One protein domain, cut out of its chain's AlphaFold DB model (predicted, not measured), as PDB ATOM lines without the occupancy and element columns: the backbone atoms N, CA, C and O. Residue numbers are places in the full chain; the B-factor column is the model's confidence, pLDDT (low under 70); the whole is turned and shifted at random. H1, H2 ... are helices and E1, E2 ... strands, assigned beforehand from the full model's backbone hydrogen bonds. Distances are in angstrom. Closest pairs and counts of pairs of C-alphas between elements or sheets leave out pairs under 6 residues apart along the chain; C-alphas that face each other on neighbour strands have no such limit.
ATOM      1  N   SER A   2       6.674   0.016   7.508       44.28
ATOM      2  CA  SER A   2       6.056   0.872   6.482       44.28
ATOM      3  C   SER A   2       7.160   1.317   5.529       44.28
ATOM      4  O   SER A   2       8.019   2.095   5.939       44.28
ATOM      5  N   SER A   3       7.163   0.847   4.279       45.16
ATOM      6  CA  SER A   3       8.050   1.419   3.264       45.16
ATOM      7  C   SER A   3       7.637   2.883   3.065       45.16
ATOM      8  O   SER A   3       6.562   3.203   2.562       45.16
ATOM      9  N   LYS A   4       8.432   3.821   3.586       59.97
ATOM     10  CA  LYS A   4       8.197   5.244   3.334       59.97
ATOM     11  C   LYS A   4       8.689   5.508   1.914       59.97
ATOM     12  O   LYS A   4       9.893   5.546   1.686       59.97
ATOM     13  N   SER A   5       7.762   5.629   0.962       74.75
ATOM     14  CA  SER A   5       8.089   6.044  -0.407       74.75
ATOM     15  C   SER A   5       8.968   7.299  -0.375       74.75
ATOM     16  O   SER A   5       8.625   8.272   0.300       74.75
ATOM     17  N   ASN A   6      10.084   7.283  -1.115       81.69
ATOM     18  CA  ASN A   6      11.047   8.392  -1.209       81.69
ATOM     19  C   ASN A   6      10.397   9.704  -1.703       81.69
ATOM     20  O   ASN A   6      10.941  10.788  -1.513       81.69
ATOM     21  N   LEU A   7       9.215   9.610  -2.323       91.69
ATOM     22  CA  LEU A   7       8.464  10.738  -2.873       91.69
ATOM     23  C   LEU A   7       7.184  11.063  -2.082       91.69
ATOM     24  O   LEU A   7       6.327  11.791  -2.576       91.69
ATOM     25  N   ARG A   8       7.006  10.523  -0.867       90.19
ATOM     26  CA  ARG A   8       5.785  10.737  -0.072       90.19
ATOM     27  C   ARG A   8       5.511  12.229   0.160       90.19
ATOM     28  O   ARG A   8       6.374  12.951   0.653       90.19
ATOM     29  N   GLY A   9       4.270  12.642  -0.113       93.31
ATOM     30  CA  GLY A   9       3.795  14.007   0.133       93.31
ATOM     31  C   GLY A   9       4.462  15.047  -0.766       93.31
ATOM     32  O   GLY A   9       4.741  16.143  -0.301       93.31
ATOM     33  N   ARG A  10       4.796  14.680  -2.005       95.81
ATOM     34  CA  ARG A  10       5.406  15.552  -3.017       95.81
ATOM     35  C   ARG A  10       4.548  15.557  -4.277       95.81
ATOM     36  O   ARG A  10       3.862  14.572  -4.540       95.81
ATOM     37  N   ILE A  11       4.627  16.623  -5.071       96.25
ATOM     38  CA  ILE A  11       4.100  16.612  -6.447       96.25
ATOM     39  C   ILE A  11       5.053  15.765  -7.285       96.25
ATOM     40  O   ILE A  11       6.258  16.027  -7.286       96.25
ATOM     41  N   VAL A  12       4.541  14.731  -7.953       96.50
ATOM     42  CA  VAL A  12       5.369  13.737  -8.647       96.50
ATOM     43  C   VAL A  12       5.267  13.900 -10.157       96.50
ATOM     44  O   VAL A  12       4.188  13.780 -10.725       96.50
ATOM     45  N   PHE A  13       6.418  14.079 -10.798       96.75
ATOM     46  CA  PHE A  13       6.580  14.016 -12.244       96.75
ATOM     47  C   PHE A  13       7.156  12.658 -12.628       96.75
ATOM     48  O   PHE A  13       8.195  12.235 -12.109       96.75
ATOM     49  N   GLN A  14       6.491  11.972 -13.549       96.50
ATOM     50  CA  GLN A  14       7.041  10.786 -14.189       96.50
ATOM     51  C   GLN A  14       8.030  11.220 -15.270       96.50
ATOM     52  O   GLN A  14       7.673  11.986 -16.159       96.50
ATOM     53  N   ILE A  15       9.260  10.718 -15.209       97.12
ATOM     54  CA  ILE A  15      10.285  11.011 -16.208       97.12
ATOM     55  C   ILE A  15      10.345   9.846 -17.185       97.12
ATOM     56  O   ILE A  15      10.670   8.718 -16.798       97.12
ATOM     57  N   ARG A  16      10.026  10.120 -18.448       97.00
ATOM     58  CA  ARG A  16      10.042   9.136 -19.525       97.00
ATOM     59  C   ARG A  16      11.130   9.472 -20.537       97.00
ATOM     60  O   ARG A  16      11.481  10.630 -20.738       97.00
ATOM     61  N   GLY A  17      11.687   8.425 -21.121       96.38
ATOM     62  CA  GLY A  17      12.490   8.480 -22.329       96.38
ATOM     63  C   GLY A  17      11.833   7.624 -23.402       96.38
ATOM     64  O   GLY A  17      10.692   7.185 -23.252       96.38
ATOM     65  N   VAL A  18      12.590   7.322 -24.446       96.12
ATOM     66  CA  VAL A  18      12.144   6.479 -25.556       96.12
ATOM     67  C   VAL A  18      13.110   5.324 -25.781       96.12
ATOM     68  O   VAL A  18      14.311   5.445 -25.523       96.12
ATOM     69  N   LYS A  19      12.573   4.199 -26.247       94.06
ATOM     70  CA  LYS A  19      13.332   3.064 -26.770       94.06
ATOM     71  C   LYS A  19      12.782   2.698 -28.136       94.06
ATOM     72  O   LYS A  19      11.569   2.667 -28.317       94.06
ATOM     73  N   GLU A  20      13.683   2.396 -29.055       90.50
ATOM     74  CA  GLU A  20      13.341   1.913 -30.385       90.50
ATOM     75  C   GLU A  20      13.406   0.385 -30.396       90.50
ATOM     76  O   GLU A  20      14.372  -0.206 -29.905       90.50
ATOM     77  N   PHE A  21      12.358  -0.253 -30.905       87.62
ATOM     78  CA  PHE A  21      12.252  -1.699 -31.026       87.62
ATOM     79  C   PHE A  21      11.660  -2.028 -32.393       87.62
ATOM     80  O   PHE A  21      10.516  -1.679 -32.655       87.62
ATOM     81  N   GLU A  22      12.440  -2.667 -33.269       82.31
ATOM     82  CA  GLU A  22      11.992  -3.065 -34.617       82.31
ATOM     83  C   GLU A  22      11.346  -1.910 -35.417       82.31
ATOM     84  O   GLU A  22      10.370  -2.095 -36.135       82.31
ATOM     85  N   SER A  23      11.931  -0.709 -35.321       80.62
ATOM     86  CA  SER A  23      11.454   0.557 -35.922       80.62
ATOM     87  C   SER A  23      10.248   1.218 -35.241       80.62
ATOM     88  O   SER A  23       9.841   2.297 -35.663       80.62
ATOM     89  N   ASP A  24       9.702   0.628 -34.175       90.12
ATOM     90  CA  ASP A  24       8.661   1.241 -33.345       90.12
ATOM     91  C   ASP A  24       9.279   1.977 -32.144       90.12
ATOM     92  O   ASP A  24      10.179   1.462 -31.472       90.12
ATOM     93  N   ILE A  25       8.799   3.186 -31.856       93.44
ATOM     94  CA  ILE A  25       9.274   4.005 -30.735       93.44
ATOM     95  C   ILE A  25       8.294   3.844 -29.577       93.44
ATOM     96  O   ILE A  25       7.118   4.177 -29.688       93.44
ATOM     97  N   LYS A  26       8.791   3.369 -28.431       94.56
ATOM     98  CA  LYS A  26       7.980   3.158 -27.224       94.56
ATOM     99  C   LYS A  26       8.465   4.017 -26.062       94.56
ATOM    100  O   LYS A  26       9.678   4.142 -25.849       94.56
ATOM    101  N   PRO A  27       7.545   4.555 -25.242       95.38
ATOM    102  CA  PRO A  27       7.926   5.323 -24.078       95.38
ATOM    103  C   PRO A  27       8.457   4.359 -23.018       95.38
ATOM    104  O   PRO A  27       7.924   3.271 -22.800       95.38
ATOM    105  N   THR A  28       9.521   4.753 -22.330       95.50
ATOM    106  CA  THR A  28      10.079   3.995 -21.206       95.50
ATOM    107  C   THR A  28      10.143   4.890 -19.985       95.50
ATOM    108  O   THR A  28      10.744   5.962 -20.028       95.50
ATOM    109  N   ILE A  29       9.559   4.442 -18.875       96.31
ATOM    110  CA  ILE A  29       9.670   5.139 -17.592       96.31
ATOM    111  C   ILE A  29      11.109   4.996 -17.096       96.31
ATOM    112  O   ILE A  29      11.572   3.886 -16.844       96.31
ATOM    113  N   LEU A  30      11.810   6.119 -16.958       96.12
ATOM    114  CA  LEU A  30      13.189   6.156 -16.471       96.12
ATOM    115  C   LEU A  30      13.230   6.321 -14.952       96.12
ATOM    116  O   LEU A  30      14.017   5.669 -14.272       96.12
ATOM    117  N   THR A  31      12.395   7.212 -14.411       96.19
ATOM    118  CA  THR A  31      12.291   7.461 -12.970       96.19
ATOM    119  C   THR A  31      11.034   8.269 -12.635       96.19
ATOM    120  O   THR A  31      10.220   8.582 -13.504       96.19
ATOM    121  N   HIS A  32      10.901   8.648 -11.366       95.69
ATOM    122  CA  HIS A  32       9.978   9.679 -10.904       95.69
ATOM    123  C   HIS A  32      10.749  10.745 -10.112       95.69
ATOM    124  O   HIS A  32      11.695  10.428  -9.383       95.69
ATOM    125  N   MET A  33      10.326  12.002 -10.229       95.06
ATOM    126  CA  MET A  33      10.872  13.139  -9.489       95.06
ATOM    127  C   MET A  33       9.786  13.788  -8.638       95.06
ATOM    128  O   MET A  33       8.692  14.050  -9.125       95.06
ATOM    129  N   GLY A  34      10.081  14.066  -7.369       96.25
ATOM    130  CA  GLY A  34       9.146  14.683  -6.430       96.25
ATOM    131  C   GLY A  34       9.540  16.111  -6.060       96.25
ATOM    132  O   GLY A  34      10.602  16.318  -5.463       96.25
ATOM    133  N   ARG A  35       8.667  17.083  -6.323       96.62
ATOM    134  CA  ARG A  35       8.791  18.467  -5.845       96.62
ATOM    135  C   ARG A  35       8.239  18.605  -4.429       96.62
ATOM    136  O   ARG A  35       7.162  18.093  -4.129       96.62
ATOM    137  N   ALA A  36       8.976  19.302  -3.568       96.50
ATOM    138  CA  ALA A  36       8.502  19.648  -2.237       96.50
ATOM    139  C   ALA A  36       7.265  20.563  -2.299       96.50
ATOM    140  O   ALA A  36       7.240  21.490  -3.103       96.50
ATOM    141  N   ILE A  37       6.272  20.324  -1.441       96.38
ATOM    142  CA  ILE A  37       5.029  21.120  -1.363       96.38
ATOM    143  C   ILE A  37       5.039  22.153  -0.229       96.38
ATOM    144  O   ILE A  37       4.071  22.883  -0.051       96.38
ATOM    145  N   SER A  38       6.110  22.195   0.568       94.94
ATOM    146  CA  SER A  38       6.300  23.176   1.637       94.94
ATOM    147  C   SER A  38       7.777  23.514   1.824       94.94
ATOM    148  O   SER A  38       8.649  22.701   1.502       94.94
ATOM    149  N   GLU A  39       8.055  24.694   2.385       95.75
ATOM    150  CA  GLU A  39       9.413  25.144   2.723       95.75
ATOM    151  C   GLU A  39      10.090  24.178   3.689       95.75
ATOM    152  O   GLU A  39      11.153  23.655   3.382       95.75
ATOM    153  N   LYS A  40       9.396  23.787   4.766       94.56
ATOM    154  CA  LYS A  40       9.882  22.769   5.707       94.56
ATOM    155  C   LYS A  40      10.343  21.488   5.002       94.56
ATOM    156  O   LYS A  40      11.388  20.932   5.324       94.56
ATOM    157  N   GLN A  41       9.572  20.999   4.028       93.75
ATOM    158  CA  GLN A  41       9.945  19.797   3.282       93.75
ATOM    159  C   GLN A  41      11.135  20.041   2.338       93.75
ATOM    160  O   GLN A  41      11.922  19.120   2.097       93.75
ATOM    161  N   ALA A  42      11.259  21.249   1.787       95.12
ATOM    162  CA  ALA A  42      12.390  21.652   0.963       95.12
ATOM    163  C   ALA A  42      13.681  21.802   1.782       95.12
ATOM    164  O   ALA A  42      14.727  21.366   1.306       95.12
ATOM    165  N   ASP A  43      13.603  22.332   2.999       94.81
ATOM    166  CA  ASP A  43      14.752  22.544   3.881       94.81
ATOM    167  C   ASP A  43      15.265  21.224   4.459       94.81
ATOM    168  O   ASP A  43      16.457  20.933   4.405       94.81
ATOM    169  N   GLU A  44      14.361  20.369   4.949       92.38
ATOM    170  CA  GLU A  44      14.748  19.082   5.537       92.38
ATOM    171  C   GLU A  44      15.254  18.082   4.488       92.38
ATOM    172  O   GLU A  44      16.130  17.258   4.757       92.38
ATOM    173  N   TRP A  45      14.666  18.099   3.288       90.00
ATOM    174  CA  TRP A  45      14.826  16.999   2.337       90.00
ATOM    175  C   TRP A  45      15.138  17.442   0.908       90.00
ATOM    176  O   TRP A  45      15.197  16.584   0.026       90.00
ATOM    177  N   GLY A  46      15.344  18.729   0.656       93.69
ATOM    178  CA  GLY A  46      15.587  19.292  -0.667       93.69
ATOM    179  C   GLY A  46      14.303  19.600  -1.445       93.69
ATOM    180  O   GLY A  46      13.301  18.869  -1.380       93.69
ATOM    181  N   LYS A  47      14.362  20.668  -2.258       94.31
ATOM    182  CA  LYS A  47      13.282  21.079  -3.178       94.31
ATOM    183  C   LYS A  47      12.867  19.941  -4.115       94.31
ATOM    184  O   LYS A  47      11.678  19.724  -4.328       94.31
ATOM    185  N   TRP A  48      13.835  19.178  -4.619       94.56
ATOM    186  CA  TRP A  48      13.616  18.050  -5.521       94.56
ATOM    187  C   TRP A  48      14.155  16.749  -4.927       94.56
ATOM    188  O   TRP A  48      15.280  16.703  -4.437       94.56
ATOM    189  N   ARG A  49      13.362  15.680  -5.022       94.25
ATOM    190  CA  ARG A  49      13.750  14.303  -4.691       94.25
ATOM    191  C   ARG A  49      13.711  13.437  -5.932       94.25
ATOM    192  O   ARG A  49      12.750  13.492  -6.690       94.25
ATOM    193  N   ILE A  50      14.739  12.618  -6.108       92.25
ATOM    194  CA  ILE A  50      14.866  11.682  -7.224       92.25
ATOM    195  C   ILE A  50      15.418  10.370  -6.671       92.25
ATOM    196  O   ILE A  50      16.099  10.365  -5.641       92.25
ATOM    197  N   TYR A  51      15.100   9.253  -7.316       91.50
ATOM    198  CA  TYR A  51      15.710   7.969  -6.984       91.50
ATOM    199  C   TYR A  51      17.204   7.958  -7.328       91.50
ATOM    200  O   TYR A  51      17.628   8.519  -8.340       91.50
ATOM    201  N   ALA A  52      17.998   7.321  -6.465       88.88
ATOM    202  CA  ALA A  52      19.443   7.214  -6.636       88.88
ATOM    203  C   ALA A  52      19.803   6.532  -7.966       88.88
ATOM    204  O   ALA A  52      19.094   5.642  -8.430       88.88
ATOM    205  N   GLY A  53      20.912   6.962  -8.572       89.88
ATOM    206  CA  GLY A  53      21.400   6.441  -9.853       89.88
ATOM    207  C   GLY A  53      20.814   7.121 -11.093       89.88
ATOM    208  O   GLY A  53      21.409   7.014 -12.163       89.88
ATOM    209  N   PHE A  54      19.714   7.875 -10.975       93.38
ATOM    210  CA  PHE A  54      19.186   8.642 -12.103       93.38
ATOM    211  C   PHE A  54      20.071   9.852 -12.435       93.38
ATOM    212  O   PHE A  54      20.393  10.660 -11.563       93.38
ATOM    213  N   GLN A  55      20.411  10.007 -13.716       92.81
ATOM    214  CA  GLN A  55      21.252  11.087 -14.221       92.81
ATOM    215  C   GLN A  55      20.405  12.079 -15.020       92.81
ATOM    216  O   GLN A  55      20.039  11.822 -16.164       92.81
TER     217      GLN A  55
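AT A GLANCE: This is residues 2 to 55 of the 190 residues of a protein of Candidatus Magnetoglobus multicellularis str. Araruama (UniProt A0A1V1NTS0). A long, narrow hairpin of two strands, E1 and E2, makes the length; at its open end the short strand E3 lies beside E2, and the small helix H1 sits past the end of E2. The 54 printed residues hold E1, E2, H1, E3 in that order, mostly strand, with an antiparallel sheet E1 - E2 - E3. The whole is loose, radius of gyration of the C-alphas 14.4 A, and only just a rod, spanning 48 by 24 by 17 A.

IN THESE COORDINATES: E1, residues 10 to 21, begins at C-alpha 10 (5.406, 15.552, -3.017) and measures 33.6 A. E2, residues 24 to 36, measures 36.1 A. H1 is residues 39 to 45, 9.8 A; E3 is residues 48 to 50, 6.7 A, ending at C-alpha 50 (14.866, 11.682, -7.224).

HOW THE PARTS SIT: Hairpin E1 and E2 is antiparallel at 162 degrees, with N 13 and O 33 within hydrogen-bond range at 2.8 A. E2 and E3 are antiparallel at 134 degrees, with N 34 and O 49 at 2.8 A. H1 only grazes the sheet, with residues 41 to 45; its closest C-alphas to E2 are Ala 42 and Ala 36, 5.4 A. In H1 every O i to N i+4 pair is within hydrogen-bond range.

THE WHOLE: The farthest C-alphas, Glu 22 and Lys 40, are 47.9 A apart. The printed part has no cut, the three links are tight, and pLDDT is under 70 at residues 2 to 4.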